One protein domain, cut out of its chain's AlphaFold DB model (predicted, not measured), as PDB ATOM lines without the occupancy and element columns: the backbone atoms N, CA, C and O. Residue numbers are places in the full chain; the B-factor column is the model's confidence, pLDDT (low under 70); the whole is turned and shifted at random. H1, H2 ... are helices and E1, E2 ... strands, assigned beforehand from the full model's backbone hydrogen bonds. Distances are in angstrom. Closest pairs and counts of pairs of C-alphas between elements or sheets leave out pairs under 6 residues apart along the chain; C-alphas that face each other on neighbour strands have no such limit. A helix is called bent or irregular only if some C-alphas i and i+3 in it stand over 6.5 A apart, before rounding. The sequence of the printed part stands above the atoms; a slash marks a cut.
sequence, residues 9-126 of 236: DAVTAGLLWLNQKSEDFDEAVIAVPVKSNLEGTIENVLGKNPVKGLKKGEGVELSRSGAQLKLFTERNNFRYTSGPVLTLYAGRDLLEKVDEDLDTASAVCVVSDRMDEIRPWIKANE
ATOM      1  N   ASP A   9     229.245 201.658 206.631       90.44
ATOM      2  CA  ASP A   9     228.954 201.240 208.001       90.44
ATOM      3  C   ASP A   9     229.268 199.750 208.192       90.44
ATOM      4  O   ASP A   9     229.939 199.376 209.158       90.44
ATOM      5  N   ALA A  10     228.881 198.901 207.237       89.75
ATOM      6  CA  ALA A  10     229.196 197.476 207.232       89.75
ATOM      7  C   ALA A  10     230.709 197.226 207.125       89.75
ATOM      8  O   ALA A  10     231.264 196.409 207.868       89.75
ATOM      9  N   VAL A  11     231.407 197.970 206.256       93.44
ATOM     10  CA  VAL A  11     232.875 197.901 206.154       93.44
ATOM     11  C   VAL A  11     233.537 198.358 207.456       93.44
ATOM     12  O   VAL A  11     234.471 197.709 207.933       93.44
ATOM     13  N   THR A  12     233.045 199.440 208.065       93.75
ATOM     14  CA  THR A  12     233.555 199.949 209.347       93.75
ATOM     15  C   THR A  12     233.369 198.923 210.461       93.75
ATOM     16  O   THR A  12     234.320 198.624 211.186       93.75
ATOM     17  N   ALA A  13     232.179 198.329 210.576       91.94
ATOM     18  CA  ALA A  13     231.890 197.288 211.556       91.94
ATOM     19  C   ALA A  13     232.793 196.057 211.365       91.94
ATOM     20  O   ALA A  13     233.388 195.576 212.332       91.94
ATOM     21  N   GLY A  14     232.972 195.602 210.121       93.81
ATOM     22  CA  GLY A  14     233.869 194.494 209.790       93.81
ATOM     23  C   GLY A  14     235.326 194.776 210.165       93.81
ATOM     24  O   GLY A  14     235.994 193.927 210.754       93.81
ATOM     25  N   LEU A  15     235.831 195.982 209.892       93.44
ATOM     26  CA  LEU A  15     237.199 196.373 210.257       93.44
ATOM     27  C   LEU A  15     237.397 196.500 211.773       93.44
ATOM     28  O   LEU A  15     238.477 196.180 212.279       93.44
ATOM     29  N   LEU A  16     236.376 196.947 212.508       92.50
ATOM     30  CA  LEU A  16     236.397 196.965 213.973       92.50
ATOM     31  C   LEU A  16     236.432 195.546 214.546       92.50
ATOM     32  O   LEU A  16     237.257 195.268 215.420       92.50
ATOM     33  N   TRP A  17     235.597 194.647 214.016       93.75
ATOM     34  CA  TRP A  17     235.618 193.225 214.358       93.75
ATOM     35  C   TRP A  17     236.997 192.615 214.088       93.75
ATOM     36  O   TRP A  17     237.561 191.955 214.960       93.75
ATOM     37  N   LEU A  18     237.582 192.908 212.921       94.69
ATOM     38  CA  LEU A  18     238.887 192.381 212.530       94.69
ATOM     39  C   LEU A  18     239.982 192.861 213.482       94.69
ATOM     40  O   LEU A  18     240.752 192.044 213.979       94.69
ATOM     41  N   ASN A  19     240.019 194.160 213.800       92.88
ATOM     42  CA  ASN A  19     240.958 194.712 214.779       92.88
ATOM     43  C   ASN A  19     240.850 194.002 216.134       92.88
ATOM     44  O   ASN A  19     241.869 193.626 216.701       92.88
ATOM     45  N   GLN A  20     239.628 193.803 216.639       91.81
ATOM     46  CA  GLN A  20     239.405 193.146 217.927       91.81
ATOM     47  C   GLN A  20     239.848 191.677 217.910       91.81
ATOM     48  O   GLN A  20     240.461 191.206 218.861       91.81
ATOM     49  N   LYS A  21     239.554 190.941 216.836       93.94
ATOM     50  CA  LYS A  21     239.927 189.525 216.713       93.94
ATOM     51  C   LYS A  21     241.410 189.301 216.426       93.94
ATOM     52  O   LYS A  21     241.870 188.169 216.524       93.94
ATOM     53  N   SER A  22     242.143 190.357 216.080       94.62
ATOM     54  CA  SER A  22     243.569 190.289 215.756       94.62
ATOM     55  C   SER A  22     244.480 190.552 216.957       94.62
ATOM     56  O   SER A  22     245.687 190.569 216.772       94.62
ATOM     57  N   GLU A  23     243.949 190.797 218.163       91.75
ATOM     58  CA  GLU A  23     244.759 191.161 219.346       91.75
ATOM     59  C   GLU A  23     245.816 190.094 219.712       91.75
ATOM     60  O   GLU A  23     246.878 190.449 220.218       91.75
ATOM     61  N   ASP A  24     245.568 188.822 219.384       92.12
ATOM     62  CA  ASP A  24     246.468 187.690 219.658       92.12
ATOM     63  C   ASP A  24     247.242 187.189 218.417       92.12
ATOM     64  O   ASP A  24     247.843 186.112 218.453       92.12
ATOM     65  N   PHE A  25     247.211 187.927 217.299       94.50
ATOM     66  CA  PHE A  25     247.776 187.476 216.024       94.50
ATOM     67  C   PHE A  25     248.690 188.522 215.385       94.50
ATOM     68  O   PHE A  25     248.384 189.709 215.358       94.50
ATOM     69  N   ASP A  26     249.786 188.061 214.779       93.75
ATOM     70  CA  ASP A  26     250.697 188.920 214.009       93.75
ATOM     71  C   ASP A  26     250.111 189.327 212.647       93.75
ATOM     72  O   ASP A  26     250.559 190.294 212.026       93.75
ATOM     73  N   GLU A  27     249.122 188.579 212.153       94.31
ATOM     74  CA  GLU A  27     248.541 188.740 210.825       94.31
ATOM     75  C   GLU A  27     247.014 188.786 210.892       94.31
ATOM     76  O   GLU A  27     246.374 188.073 211.664       94.31
ATOM     77  N   ALA A  28     246.433 189.617 210.034       96.56
ATOM     78  CA  ALA A  28     245.004 189.675 209.777       96.56
ATOM     79  C   ALA A  28     244.782 189.776 208.270       96.56
ATOM     80  O   ALA A  28     245.625 190.316 207.543       96.56
ATOM     81  N   VAL A  29     243.651 189.286 207.774       97.00
ATOM     82  CA  VAL A  29     243.382 189.269 206.331       97.00
ATOM     83  C   VAL A  29     242.134 190.067 206.005       97.00
ATOM     84  O   VAL A  29     241.089 189.886 206.622       97.00
ATOM     85  N   ILE A  30     242.239 190.914 204.983       96.75
ATOM     86  CA  ILE A  30     241.087 191.423 204.242       96.75
ATOM     87  C   ILE A  30     241.018 190.687 202.905       96.75
ATOM     88  O   ILE A  30     241.967 190.702 202.116       96.75
ATOM     89  N   ALA A  31     239.905 190.008 202.666       97.19
ATOM     90  CA  ALA A  31     239.650 189.217 201.476       97.19
ATOM     91  C   ALA A  31     238.576 189.895 200.621       97.19
ATOM     92  O   ALA A  31     237.500 190.235 201.111       97.19
ATOM     93  N   VAL A  32     238.869 190.093 199.338       96.56
ATOM     94  CA  VAL A  32     237.937 190.678 198.361       96.56
ATOM     95  C   VAL A  32     238.013 189.916 197.037       96.56
ATOM     96  O   VAL A  32     239.085 189.391 196.727       96.56
ATOM     97  N   PRO A  33     236.952 189.883 196.208       94.44
ATOM     98  CA  PRO A  33     236.976 189.136 194.946       94.44
ATOM     99  C   PRO A  33     238.135 189.565 194.034       94.44
ATOM    100  O   PRO A  33     238.967 188.756 193.614       94.44
ATOM    101  N   VAL A  34     238.255 190.876 193.787       93.31
ATOM    102  CA  VAL A  34     239.321 191.465 192.969       93.31
ATOM    103  C   VAL A  34     239.915 192.719 193.610       93.31
ATOM    104  O   VAL A  34     239.260 193.443 194.352       93.31
ATOM    105  N   LYS A  35     241.172 193.047 193.278       92.94
ATOM    106  CA  LYS A  35     241.887 194.209 193.852       92.94
ATOM    107  C   LYS A  35     241.172 195.555 193.663       92.94
ATOM    108  O   LYS A  35     241.404 196.469 194.454       92.94
ATOM    109  N   SER A  36     240.357 195.707 192.617       92.50
ATOM    110  CA  SER A  36     239.577 196.928 192.381       92.50
ATOM    111  C   SER A  36     238.440 197.108 193.388       92.50
ATOM    112  O   SER A  36     238.032 198.241 193.596       92.50
ATOM    113  N   ASN A  37     237.984 196.054 194.081       93.75
ATOM    114  CA  ASN A  37     236.996 196.183 195.161       93.75
ATOM    115  C   ASN A  37     237.514 196.991 196.360       93.75
ATOM    116  O   ASN A  37     236.714 197.429 197.176       93.75
ATOM    117  N   LEU A  38     238.832 197.208 196.470       93.88
ATOM    118  CA  LEU A  38     239.403 198.102 197.479       93.88
ATOM    119  C   LEU A  38     239.125 199.589 197.201       93.88
ATOM    120  O   LEU A  38     239.385 200.411 198.071       93.88
ATOM    121  N   GLU A  39     238.670 199.953 196.000       92.62
ATOM    122  CA  GLU A  39     238.312 201.332 195.635       92.62
ATOM    123  C   GLU A  39     236.871 201.647 196.058       92.62
ATOM    124  O   GLU A  39     236.035 200.751 196.159       92.62
ATOM    125  N   GLY A  40     236.560 202.925 196.292       92.25
ATOM    126  CA  GLY A  40     235.229 203.338 196.748       92.25
ATOM    127  C   GLY A  40     235.055 203.117 198.249       92.25
ATOM    128  O   GLY A  40     235.848 203.640 199.026       92.25
ATOM    129  N   THR A  41     234.047 202.344 198.659       93.81
ATOM    130  CA  THR A  41     233.643 202.159 200.068       93.81
ATOM    131  C   THR A  41     234.807 201.765 200.983       93.81
ATOM    132  O   THR A  41     235.020 202.385 202.022       93.81
ATOM    133  N   ILE A  42     235.625 200.779 200.587       94.62
ATOM    134  CA  ILE A  42     236.777 200.345 201.400       94.62
ATOM    135  C   ILE A  42     237.830 201.454 201.493       94.62
ATOM    136  O   ILE A  42     238.385 201.687 202.565       94.62
ATOM    137  N   GLU A  43     238.105 202.159 200.394       95.50
ATOM    138  CA  GLU A  43     239.051 203.279 200.372       95.50
ATOM    139  C   GLU A  43     238.575 204.456 201.226       95.50
ATOM    140  O   GLU A  43     239.402 205.100 201.872       95.50
ATOM    141  N   ASN A  44     237.270 204.721 201.257       95.31
ATOM    142  CA  ASN A  44     236.685 205.779 202.075       95.31
ATOM    143  C   ASN A  44     236.860 205.492 203.572       95.31
ATOM    144  O   ASN A  44     237.209 206.402 204.322       95.31
ATOM    145  N   VAL A  45     236.704 204.229 203.986       94.31
ATOM    146  CA  VAL A  45     236.833 203.816 205.392       94.31
ATOM    147  C   VAL A  45     238.295 203.630 205.813       94.31
ATOM    148  O   VAL A  45     238.728 204.167 206.830       94.31
ATOM    149  N   LEU A  46     239.085 202.876 205.042       92.25
ATOM    150  CA  LEU A  46     240.471 202.536 205.391       92.25
ATOM    151  C   LEU A  46     241.458 203.660 205.036       92.25
ATOM    152  O   LEU A  46     242.528 203.783 205.632       92.25
ATOM    153  N   GLY A  47     241.114 204.483 204.048       94.75
ATOM    154  CA  GLY A  47     241.956 205.543 203.517       94.75
ATOM    155  C   GLY A  47     242.820 205.119 202.324       94.75
ATOM    156  O   GLY A  47     243.254 203.974 202.164       94.75
ATOM    157  N   LYS A  48     243.154 206.116 201.496       94.88
ATOM    158  CA  LYS A  48     243.912 205.961 200.239       94.88
ATOM    159  C   LYS A  48     245.288 205.318 200.401       94.88
ATOM    160  O   LYS A  48     245.695 204.501 199.576       94.88
ATOM    161  N   ASN A  49     246.036 205.717 201.429       94.56
ATOM    162  CA  ASN A  49     247.409 205.247 201.625       94.56
ATOM    163  C   ASN A  49     247.452 203.757 202.017       94.56
ATOM    164  O   ASN A  49     248.154 203.011 201.330       94.56
ATOM    165  N   PRO A  50     246.674 203.297 203.016       94.25
ATOM    166  CA  PRO A  50     246.504 201.872 203.300       94.25
ATOM    167  C   PRO A  50     246.087 201.034 202.090       94.25
ATOM    168  O   PRO A  50     246.755 200.055 201.766       94.25
ATOM    169  N   VAL A  51     245.050 201.449 201.350       95.44
ATOM    170  CA  VAL A  51     244.596 200.729 200.145       95.44
ATOM    171  C   VAL A  51     245.710 200.610 199.106       95.44
ATOM    172  O   VAL A  51     245.906 199.550 198.502       95.44
ATOM    173  N   LYS A  52     246.485 201.680 198.906       95.00
ATOM    174  CA  LYS A  52     247.634 201.664 197.997       95.00
ATOM    175  C   LYS A  52     248.721 200.686 198.453       95.00
ATOM    176  O   LYS A  52     249.303 200.030 197.591       95.00
ATOM    177  N   GLY A  53     248.983 200.583 199.757       94.12
ATOM    178  CA  GLY A  53     249.902 199.593 200.329       94.12
ATOM    179  C   GLY A  53     249.426 198.165 200.059       94.12
ATOM    180  O   GLY A  53     250.112 197.395 199.382       94.12
ATOM    181  N   LEU A  54     248.180 197.864 200.438       94.06
ATOM    182  CA  LEU A  54     247.557 196.551 200.240       94.06
ATOM    183  C   LEU A  54     247.599 196.091 198.777       94.06
ATOM    184  O   LEU A  54     247.966 194.953 198.485       94.06
ATOM    185  N   LYS A  55     247.297 196.981 197.821       92.75
ATOM    186  CA  LYS A  55     247.338 196.658 196.382       92.75
ATOM    187  C   LYS A  55     248.718 196.211 195.896       92.75
ATOM    188  O   LYS A  55     248.798 195.379 194.980       92.75
ATOM    189  N   LYS A  56     249.784 196.745 196.498       91.69
ATOM    190  CA  LYS A  56     251.176 196.380 196.213       91.69
ATOM    191  C   LYS A  56     251.663 195.156 196.996       91.69
ATOM    192  O   LYS A  56     252.762 194.688 196.724       91.69
ATOM    193  N   GLY A  57     250.870 194.646 197.937       88.44
ATOM    194  CA  GLY A  57     251.294 193.602 198.871       88.44
ATOM    195  C   GLY A  57     252.141 194.130 200.033       88.44
ATOM    196  O   GLY A  57     252.767 193.339 200.730       88.44
ATOM    197  N   GLU A  58     252.171 195.449 200.236       85.38
ATOM    198  CA  GLU A  58     252.720 196.066 201.443       85.38
ATOM    199  C   GLU A  58     251.645 195.897 202.536       85.38
ATOM    200  O   GLU A  58     250.521 196.380 202.374       85.38
ATOM    201  N   GLY A  59     251.946 195.138 203.596       84.12
ATOM    202  CA  GLY A  59     251.037 194.979 204.736       84.12
ATOM    203  C   GLY A  59     250.711 196.330 205.380       84.12
ATOM    204  O   GLY A  59     251.506 197.269 205.302       84.12
ATOM    205  N   VAL A  60     249.531 196.439 205.984       92.56
ATOM    206  CA  VAL A  60     249.099 197.639 206.710       92.56
ATOM    207  C   VAL A  60     248.935 197.286 208.175       92.56
ATOM    208  O   VAL A  60     248.153 196.410 208.513       92.56
ATOM    209  N   GLU A  61     249.640 197.976 209.060       93.38
ATOM    210  CA  GLU A  61     249.501 197.744 210.495       93.38
ATOM    211  C   GLU A  61     248.118 198.186 210.997       93.38
ATOM    212  O   GLU A  61     247.675 199.312 210.750       93.38
ATOM    213  N   LEU A  62     247.432 197.289 211.704       89.56
ATOM    214  CA  LEU A  62     246.177 197.575 212.381       89.56
ATOM    215  C   LEU A  62     246.456 198.325 213.683       89.56
ATOM    216  O   LEU A  62     247.066 197.789 214.604       89.56
ATOM    217  N   SER A  63     245.964 199.560 213.785       81.88
ATOM    218  CA  SER A  63     246.314 200.509 214.852       81.88
ATOM    219  C   SER A  63     246.086 199.994 216.276       81.88
ATOM    220  O   SER A  63     246.707 200.497 217.208       81.88
ATOM    221  N   ARG A  64     245.144 199.061 216.466       81.62
ATOM    222  CA  ARG A  64     244.753 198.569 217.790       81.62
ATOM    223  C   ARG A  64     245.472 197.282 218.188       81.62
ATOM    224  O   ARG A  64     245.822 197.150 219.355       81.62
ATOM    225  N   SER A  65     245.674 196.359 217.251       85.94
ATOM    226  CA  SER A  65     246.301 195.061 217.525       85.94
ATOM    227  C   SER A  65     247.794 195.016 217.197       85.94
ATOM    228  O   SER A  65     248.489 194.136 217.685       85.94
ATOM    229  N   GLY A  66     248.302 195.921 216.352       89.75
ATOM    230  CA  GLY A  66     249.653 195.834 215.779       89.75
ATOM    231  C   GLY A  66     249.796 194.759 214.689       89.75
ATOM    232  O   GLY A  66     250.850 194.650 214.059       89.75
ATOM    233  N   ALA A  67     248.736 193.987 214.428       93.19
ATOM    234  CA  ALA A  67     248.727 192.939 213.417       93.19
ATOM    235  C   ALA A  67     248.906 193.525 212.011       93.19
ATOM    236  O   ALA A  67     248.381 194.594 211.683       93.19
ATOM    237  N   GLN A  68     249.610 192.802 211.147       95.12
ATOM    238  CA  GLN A  68     249.773 193.171 209.749       95.12
ATOM    239  C   GLN A  68     248.546 192.732 208.948       95.12
ATOM    240  O   GLN A  68     248.350 191.546 208.680       95.12
ATOM    241  N   LEU A  69     247.740 193.705 208.520       95.62
ATOM    242  CA  LEU A  69     246.656 193.501 207.574       95.62
ATOM    243  C   LEU A  69     247.228 193.198 206.193       95.62
ATOM    244  O   LEU A  69     247.950 194.009 205.603       95.62
ATOM    245  N   LYS A  70     246.859 192.047 205.649       95.50
ATOM    246  CA  LYS A  70     247.251 191.598 204.318       95.50
ATOM    247  C   LYS A  70     246.033 191.432 203.416       95.50
ATOM    248  O   LYS A  70     244.930 191.154 203.874       95.50
ATOM    249  N   LEU A  71     246.257 191.581 202.111       95.50
ATOM    250  CA  LEU A  71     245.220 191.451 201.091       95.50
ATOM    251  C   LEU A  71     245.187 190.043 200.492       95.50
ATOM    252  O   LEU A  71     246.148 189.621 199.840       95.50
ATOM    253  N   PHE A  72     244.035 189.392 200.601       95.94
ATOM    254  CA  PHE A  72     243.699 188.178 199.870       95.94
ATOM    255  C   PHE A  72     242.708 188.483 198.736       95.94
ATOM    256  O   PHE A  72     241.813 189.316 198.874       95.94
ATOM    257  N   THR A  73     242.884 187.818 197.594       94.69
ATOM    258  CA  THR A  73     241.949 187.877 196.459       94.69
ATOM    259  C   THR A  73     241.888 186.519 195.787       94.69
ATOM    260  O   THR A  73     242.902 185.825 195.801       94.69
ATOM    261  N   GLU A  74     240.807 186.212 195.072       90.56
ATOM    262  CA  GLU A  74     240.586 184.916 194.400       90.56
ATOM    263  C   GLU A  74     241.743 184.455 193.490       90.56
ATOM    264  O   GLU A  74     241.916 183.268 193.234       90.56
ATOM    265  N   ARG A  75     242.546 185.393 192.966       85.69
ATOM    266  CA  ARG A  75     243.663 185.109 192.047       85.69
ATOM    267  C   ARG A  75     245.055 185.196 192.677       85.69
ATOM    268  O   ARG A  75     246.043 185.048 191.957       85.69
ATOM    269  N   ASN A  76     245.167 185.513 193.964       78.81
ATOM    270  CA  ASN A  76     246.468 185.732 194.591       78.81
ATOM    271  C   ASN A  76     247.047 184.426 195.132       78.81
ATOM    272  O   ASN A  76     246.365 183.668 195.805       78.81
ATOM    273  N   ASN A  77     248.349 184.226 194.920       67.81
ATOM    274  CA  ASN A  77     249.103 183.214 195.649       67.81
ATOM    275  C   ASN A  77     249.519 183.830 196.992       67.81
ATOM    276  O   ASN A  77     250.409 184.686 197.041       67.81
ATOM    277  N   PHE A  78     248.795 183.485 198.049       76.62
ATOM    278  CA  PHE A  78     248.877 184.143 199.347       76.62
ATOM    279  C   PHE A  78     249.615 183.257 200.352       76.62
ATOM    280  O   PHE A  78     249.442 182.045 200.365       76.62
ATOM    281  N   ARG A  79     250.477 183.857 201.180       77.69
ATOM    282  CA  ARG A  79     251.098 183.159 202.311       77.69
ATOM    283  C   ARG A  79     250.520 183.703 203.598       77.69
ATOM    284  O   ARG A  79     250.716 184.879 203.918       77.69
ATOM    285  N   TYR A  80     249.856 182.805 204.299       82.50
ATOM    286  CA  TYR A  80     249.142 183.049 205.527       82.50
ATOM    287  C   TYR A  80     249.645 182.106 206.604       82.50
ATOM    288  O   TYR A  80     249.886 180.936 206.313       82.50
ATOM    289  N   THR A  81     249.824 182.615 207.820       84.94
ATOM    290  CA  THR A  81     250.195 181.758 208.950       84.94
ATOM    291  C   THR A  81     248.958 181.382 209.752       84.94
ATOM    292  O   THR A  81     248.610 180.207 209.820       84.94
ATOM    293  N   SER A  82     248.295 182.374 210.344       91.75
ATOM    294  CA  SER A  82     247.040 182.255 211.090       91.75
ATOM    295  C   SER A  82     246.527 183.656 211.445       91.75
ATOM    296  O   SER A  82     247.267 184.635 211.324       91.75
ATOM    297  N   GLY A  83     245.273 183.752 211.886       94.88
ATOM    298  CA  GLY A  83     244.632 185.024 212.233       94.88
ATOM    299  C   GLY A  83     243.155 185.098 211.847       94.88
ATOM    300  O   GLY A  83     242.574 184.119 211.365       94.88
ATOM    301  N   PRO A  84     242.505 186.244 212.066       96.88
ATOM    302  CA  PRO A  84     241.150 186.462 211.592       96.88
ATOM    303  C   PRO A  84     241.126 186.942 210.134       96.88
ATOM    304  O   PRO A  84     242.017 187.659 209.664       96.88
ATOM    305  N   VAL A  85     240.049 186.593 209.434       97.31
ATOM    306  CA  VAL A  85     239.787 186.978 208.044       97.31
ATOM    307  C   VAL A  85     238.488 187.775 207.978       97.31
ATOM    308  O   VAL A  85     237.445 187.316 208.431       97.31
ATOM    309  N   LEU A  86     238.534 188.964 207.383       97.44
ATOM    310  CA  LEU A  86     237.358 189.740 207.001       97.44
ATOM    311  C   LEU A  86     237.168 189.636 205.492       97.44
ATOM    312  O   LEU A  86     238.008 190.109 204.726       97.44
ATOM    313  N   THR A  87     236.051 189.066 205.061       96.75
ATOM    314  CA  THR A  87     235.660 189.028 203.652       96.75
ATOM    315  C   THR A  87     234.671 190.161 203.367       96.75
ATOM    316  O   THR A  87     233.720 190.372 204.121       96.75
ATOM    317  N   LEU A  88     234.910 190.921 202.298       95.69
ATOM    318  CA  LEU A  88     234.039 192.015 201.860       95.69
ATOM    319  C   LEU A  88     233.604 191.776 200.417       95.69
ATOM    320  O   LEU A  88     234.411 191.354 199.586       95.69
ATOM    321  N   TYR A  89     232.340 192.085 200.119       93.31
ATOM    322  CA  TYR A  89     231.689 191.743 198.848       93.31
ATOM    323  C   TYR A  89     231.750 190.240 198.568       93.31
ATOM    324  O   TYR A  89     231.959 189.820 197.427       93.31
ATOM    325  N   ALA A  90     231.646 189.415 199.609       91.62
ATOM    326  CA  ALA A  90     231.831 187.981 199.469       91.62
ATOM    327  C   ALA A  90     230.738 187.358 198.596       91.62
ATOM    328  O   ALA A  90     229.575 187.740 198.654       91.62
ATOM    329  N   GLY A  91     231.124 186.393 197.780       88.62
ATOM    330  CA  GLY A  91     230.215 185.496 197.077       88.62
ATOM    331  C   GLY A  91     230.767 184.088 197.187       88.62
ATOM    332  O   GLY A  91     231.794 183.881 197.839       88.62
ATOM    333  N   ARG A  92     230.127 183.132 196.517       87.19
ATOM    334  CA  ARG A  92     230.517 181.720 196.621       87.19
ATOM    335  C   ARG A  92     232.005 181.491 196.332       87.19
ATOM    336  O   ARG A  92     232.686 180.861 197.130       87.19
ATOM    337  N   ASP A  93     232.500 182.027 195.219       86.81
ATOM    338  CA  ASP A  93     233.852 181.728 194.733       86.81
ATOM    339  C   ASP A  93     234.949 182.301 195.663       86.81
ATOM    340  O   ASP A  93     235.976 181.657 195.877       86.81
ATOM    341  N   LEU A  94     234.724 183.471 196.281       92.75
ATOM    342  CA  LEU A  94     235.650 184.023 197.280       92.75
ATOM    343  C   LEU A  94     235.661 183.190 198.565       92.75
ATOM    344  O   LEU A  94     236.729 182.991 199.135       92.75
ATOM    345  N   LEU A  95     234.496 182.729 199.031       92.00
ATOM    346  CA  LEU A  95     234.406 181.933 200.258       92.00
ATOM    347  C   LEU A  95     235.022 180.544 200.079       92.00
ATOM    348  O   LEU A  95     235.784 180.124 200.938       92.00
ATOM    349  N   GLU A  96     234.805 179.891 198.933       87.25
ATOM    350  CA  GLU A  96     235.491 178.636 198.584       87.25
ATOM    351  C   GLU A  96     237.015 178.817 198.626       87.25
ATOM    352  O   GLU A  96     237.734 178.022 199.221       87.25
ATOM    353  N   LYS A  97     237.512 179.932 198.082       89.12
ATOM    354  CA  LYS A  97     238.932 180.296 198.133       89.12
ATOM    355  C   LYS A  97     239.448 180.556 199.549       89.12
ATOM    356  O   LYS A  97     240.577 180.185 199.849       89.12
ATOM    357  N   VAL A  98     238.658 181.209 200.399       91.94
ATOM    358  CA  VAL A  98     239.013 181.446 201.806       91.94
ATOM    359  C   VAL A  98     239.096 180.122 202.563       91.94
ATOM    360  O   VAL A  98     240.086 179.903 203.252       91.94
ATOM    361  N   ASP A  99     238.127 179.226 202.384       87.38
ATOM    362  CA  ASP A  99     238.120 177.918 203.046       87.38
ATOM    363  C   ASP A  99     239.282 177.022 202.570       87.38
ATOM    364  O   ASP A  99     239.876 176.302 203.369       87.38
ATOM    365  N   GLU A 100     239.626 177.068 201.277       86.25
ATOM    366  CA  GLU A 100     240.728 176.283 200.699       86.25
ATOM    367  C   GLU A 100     242.118 176.814 201.075       86.25
ATOM    368  O   GLU A 100     242.998 176.039 201.450       86.25
ATOM    369  N   ASP A 101     242.339 178.122 200.908       86.50
ATOM    370  CA  ASP A 101     243.681 178.713 200.927       86.50
ATOM    371  C   ASP A 101     244.022 179.376 202.277       86.50
ATOM    372  O   ASP A 101     245.192 179.680 202.530       86.50
ATOM    373  N   LEU A 102     243.025 179.617 203.141       87.12
ATOM    374  CA  LEU A 102     243.174 180.198 204.484       87.12
ATOM    375  C   LEU A 102     242.658 179.237 205.570       87.12
ATOM    376  O   LEU A 102     242.060 179.672 206.555       87.12
ATOM    377  N   ASP A 103     242.924 177.941 205.415       85.06
ATOM    378  CA  ASP A 103     242.494 176.857 206.313       85.06
ATOM    379  C   ASP A 103     242.951 177.016 207.779       85.06
ATOM    380  O   ASP A 103     242.372 176.428 208.693       85.06
ATOM    381  N   THR A 104     243.963 177.851 208.032       87.94
ATOM    382  CA  THR A 104     244.444 178.220 209.374       87.94
ATOM    383  C   THR A 104     243.789 179.478 209.959       87.94
ATOM    384  O   THR A 104     244.266 180.020 210.966       87.94
ATOM    385  N   ALA A 105     242.713 179.983 209.349       92.81
ATOM    386  CA  ALA A 105     241.961 181.114 209.878       92.81
ATOM    387  C   ALA A 105     241.382 180.788 211.265       92.81
ATOM    388  O   ALA A 105     240.735 179.766 211.470       92.81
ATOM    389  N   SER A 106     241.599 181.680 212.231       93.38
ATOM    390  CA  SER A 106     241.059 181.552 213.587       93.38
ATOM    391  C   SER A 106     239.595 181.980 213.676       93.38
ATOM    392  O   SER A 106     238.874 181.533 214.566       93.38
ATOM    393  N   ALA A 107     239.159 182.856 212.768       93.25
ATOM    394  CA  ALA A 107     237.775 183.273 212.598       93.25
ATOM    395  C   ALA A 107     237.582 183.900 211.210       93.25
ATOM    396  O   ALA A 107     238.495 184.545 210.689       93.25
ATOM    397  N   VAL A 108     236.375 183.787 210.655       95.12
ATOM    398  CA  VAL A 108     235.993 184.425 209.389       95.12
ATOM    399  C   VAL A 108     234.757 185.294 209.614       95.12
ATOM    400  O   VAL A 108     233.753 184.828 210.144       95.12
ATOM    401  N   CYS A 109     234.829 186.562 209.216       95.19
ATOM    402  CA  CYS A 109     233.687 187.471 209.153       95.19
ATOM    403  C   CYS A 109     233.321 187.720 207.692       95.19
ATOM    404  O   CYS A 109     234.196 187.953 206.852       95.19
ATOM    405  N   VAL A 110     232.024 187.675 207.392       93.69
ATOM    406  CA  VAL A 110     231.509 187.812 206.033       93.69
ATOM    407  C   VAL A 110     230.604 189.025 205.922       93.69
ATOM    408  O   VAL A 110     229.597 189.121 206.615       93.69
ATOM    409  N   VAL A 111     230.966 189.936 205.020       92.44
ATOM    410  CA  VAL A 111     230.133 191.069 204.611       92.44
ATOM    411  C   VAL A 111     229.817 190.912 203.129       92.44
ATOM    412  O   VAL A 111     230.713 190.922 202.277       92.44
ATOM    413  N   SER A 112     228.535 190.746 202.817       90.00
ATOM    414  CA  SER A 112     228.059 190.455 201.469       90.00
ATOM    415  C   SER A 112     226.711 191.117 201.203       90.00
ATOM    416  O   SER A 112     225.859 191.182 202.081       90.00
ATOM    417  N   ASP A 113     226.537 191.576 199.970       85.12
ATOM    418  CA  ASP A 113     225.271 191.951 199.338       85.12
ATOM    419  C   ASP A 113     224.634 190.782 198.558       85.12
ATOM    420  O   ASP A 113     223.494 190.851 198.105       85.12
ATOM    421  N   ARG A 114     225.360 189.671 198.413       83.50
ATOM    422  CA  ARG A 114     224.974 188.472 197.659       83.50
ATOM    423  C   ARG A 114     224.573 187.354 198.607       83.50
ATOM    424  O   ARG A 114     225.099 186.243 198.533       83.50
ATOM    425  N   MET A 115     223.642 187.655 199.510       81.75
ATOM    426  CA  MET A 115     223.246 186.728 200.572       81.75
ATOM    427  C   MET A 115     222.816 185.369 200.022       81.75
ATOM    428  O   MET A 115     223.243 184.345 200.546       81.75
ATOM    429  N   ASP A 116     222.085 185.343 198.908       77.19
ATOM    430  CA  ASP A 116     221.650 184.099 198.260       77.19
ATOM    431  C   ASP A 116     222.816 183.219 197.778       77.19
ATOM    432  O   ASP A 116     222.727 181.995 197.839       77.19
ATOM    433  N   GLU A 117     223.947 183.807 197.370       81.00
ATOM    434  CA  GLU A 117     225.135 183.044 196.959       81.00
ATOM    435  C   GLU A 117     225.883 182.426 198.146       81.00
ATOM    436  O   GLU A 117     226.541 181.396 197.986       81.00
ATOM    437  N   ILE A 118     225.810 183.058 199.322       82.94
ATOM    438  CA  ILE A 118     226.587 182.668 200.506       82.94
ATOM    439  C   ILE A 118     225.768 181.903 201.554       82.94
ATOM    440  O   ILE A 118     226.349 181.366 202.494       82.94
ATOM    441  N   ARG A 119     224.443 181.784 201.381       78.88
ATOM    442  CA  ARG A 119     223.556 180.959 202.226       78.88
ATOM    443  C   ARG A 119     224.097 179.542 202.488       78.88
ATOM    444  O   ARG A 119     224.123 179.154 203.656       78.88
ATOM    445  N   PRO A 120     224.587 178.780 201.482       76.25
ATOM    446  CA  PRO A 120     225.181 177.465 201.735       76.25
ATOM    447  C   PRO A 120     226.365 177.516 202.701       76.25
ATOM    448  O   PRO A 120     226.486 176.654 203.565       76.25
ATOM    449  N   TRP A 121     227.219 178.535 202.569       83.19
ATOM    450  CA  TRP A 121     228.400 178.707 203.413       83.19
ATOM    451  C   TRP A 121     228.009 179.078 204.846       83.19
ATOM    452  O   TRP A 121     228.548 178.498 205.784       83.19
ATOM    453  N   ILE A 122     227.026 179.973 205.017       81.75
ATOM    454  CA  ILE A 122     226.459 180.325 206.332       81.75
ATOM    455  C   ILE A 122     225.953 179.063 207.033       81.75
ATOM    456  O   ILE A 122     226.287 178.825 208.191       81.75
ATOM    457  N   LYS A 123     225.196 178.225 206.312       72.50
ATOM    458  CA  LYS A 123     224.651 176.969 206.837       72.50
ATOM    459  C   LYS A 123     225.743 175.959 207.184       72.50
ATOM    460  O   LYS A 123     225.693 175.358 208.251       72.50
ATOM    461  N   ALA A 124     226.714 175.759 206.294       72.94
ATOM    462  CA  ALA A 124     227.784 174.782 206.482       72.94
ATOM    463  C   ALA A 124     228.705 175.120 207.665       72.94
ATOM    464  O   ALA A 124     229.225 174.208 208.303       72.94
ATOM    465  N   ASN A 125     228.885 176.411 207.955       77.31
ATOM    466  CA  ASN A 125     229.760 176.901 209.019       77.31
ATOM    467  C   ASN A 125     229.006 177.313 210.293       77.31
ATOM    468  O   ASN A 125     229.627 177.882 211.187       77.31
ATOM    469  N   GLU A 126     227.690 177.070 210.365       78.94
ATOM    470  CA  GLU A 126     226.821 177.505 211.474       78.94
ATOM    471  C   GLU A 126     227.055 178.985 211.840       78.94
ATOM    472  O   GLU A 126     227.151 179.359 213.008       78.94
TER     473      GLU A 126
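What this domain is: This is residues 9 to 126 of the 236 residues of an uncharacterized protein of Nanohaloarchaea archaeon (UniProt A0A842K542). A strongly twisted sheet of four parallel strands forms the core, between H1 on one face and H5 on the other, in three layers. The short helices H2 and H3 and then H4 follow E1, H4 packing on the edge strand E2, while H6 packs on H5 and is the named element farthest from the mean of the C-alphas. The printed part has 118 residues with six named helices and four named strands, in the order H1 E1 H2 H3 H4 E2 E3 H5 E4 H6; the class is mixed, helices and strands. Across the sheet the strands run E2 E1 E3 E4. The whole is compact and rounded, with a radius of gyration of the C-alphas of 13.0 A and spans of 34 by 30 by 28 A.

How they stand to each other: The first helix, H1, residues 9 to 21, is on the sheet made by E2, residues 68 to 73, E1, residues 27 to 32, E3, residues 83 to 88, and E4, residues 105 to 111. Its height over the sheet is 8.5 A, and it lies over E3, at 1 degree to it on the local plane, along the strands; the closest C-alphas of H1 and E3 are those of Lys 21 and Pro 84, 6.1 A apart. E1 is parallel to E2, with N 70 and O 28 at 2.8 A, and to E3, with N 31 and O 86 at 2.8 A. H2, residues 35 to 38, only grazes the sheet. H3, residues 41 to 46, is not on the sheet but touches H1 at a steep tilt of 38 degrees, the same way; H1 does so with residues 11 to 12 alone, and the closest C-alphas, of Thr 12 and Val 45, are 6.4 A apart. H4, residues 48 to 56, is close to H3 but not clearly touching, about perpendicular at 81 degrees, with the C-alphas of Glu 43 and Val 51 closest at 6.1 A. H4 is on the sheet, where the C-alphas of Leu 54 and Leu 71 of E2 are its closest pair with that strand, 5.7 A apart. Residues 60 to 61 pair with residues 68 to 69 of E2, antiparallel. H5, residues 92 to 101, is on the opposite face from H1 at a height over the sheet of 8.6 A; it lies only just over E1 and E3, with 3 C-alphas on each. E3, H5 and E4 make a strand-helix-strand unit, two parallel neighbour strands with a helix between, and its crossover is right-handed; N 87 and O 109 are 2.8 A apart. E1, H2, H3, H4 and E2 make another such unit. H6, residues 115 to 124, touches H5 at a steep tilt of 37 degrees, only just steep, the same way, with the C-alphas of Arg 92 and Glu 117 closest at 5.6 A. Every O i to N i+4 pair is within hydrogen-bond range in H1, H3, H4 and H5, and 4 of 6 are in H6; H2 is too short for such a pair.

Where its parts are: H1 begins at C-alpha 9, at (228.954, 201.240, 208.001), and is 18.3 A long. E1 measures 16.5 A, E2 16.3 A, E3 16.4 A and E4 16.3 A; C-alpha 27, where E1 begins, is at (248.541, 188.740, 210.825). H4 measures 12.7 A, H5 14.2 A and H6 14.1 A, while H2 has four residues and H3 six. H6 is irregular, with C-alphas 117 and 120 7.3 A apart, and it ends at C-alpha 124, at (227.784, 174.782, 206.482).

The domain as a whole: The two C-alphas farthest apart, of Asn 49 and Lys 123, are 36.7 A apart. The printed part has no cut. The link from H4 to E2, 11 residues, is long. The mean pLDDT of the printed part is 90.2; residue 77 is under 70, and H6 has a mean of 79.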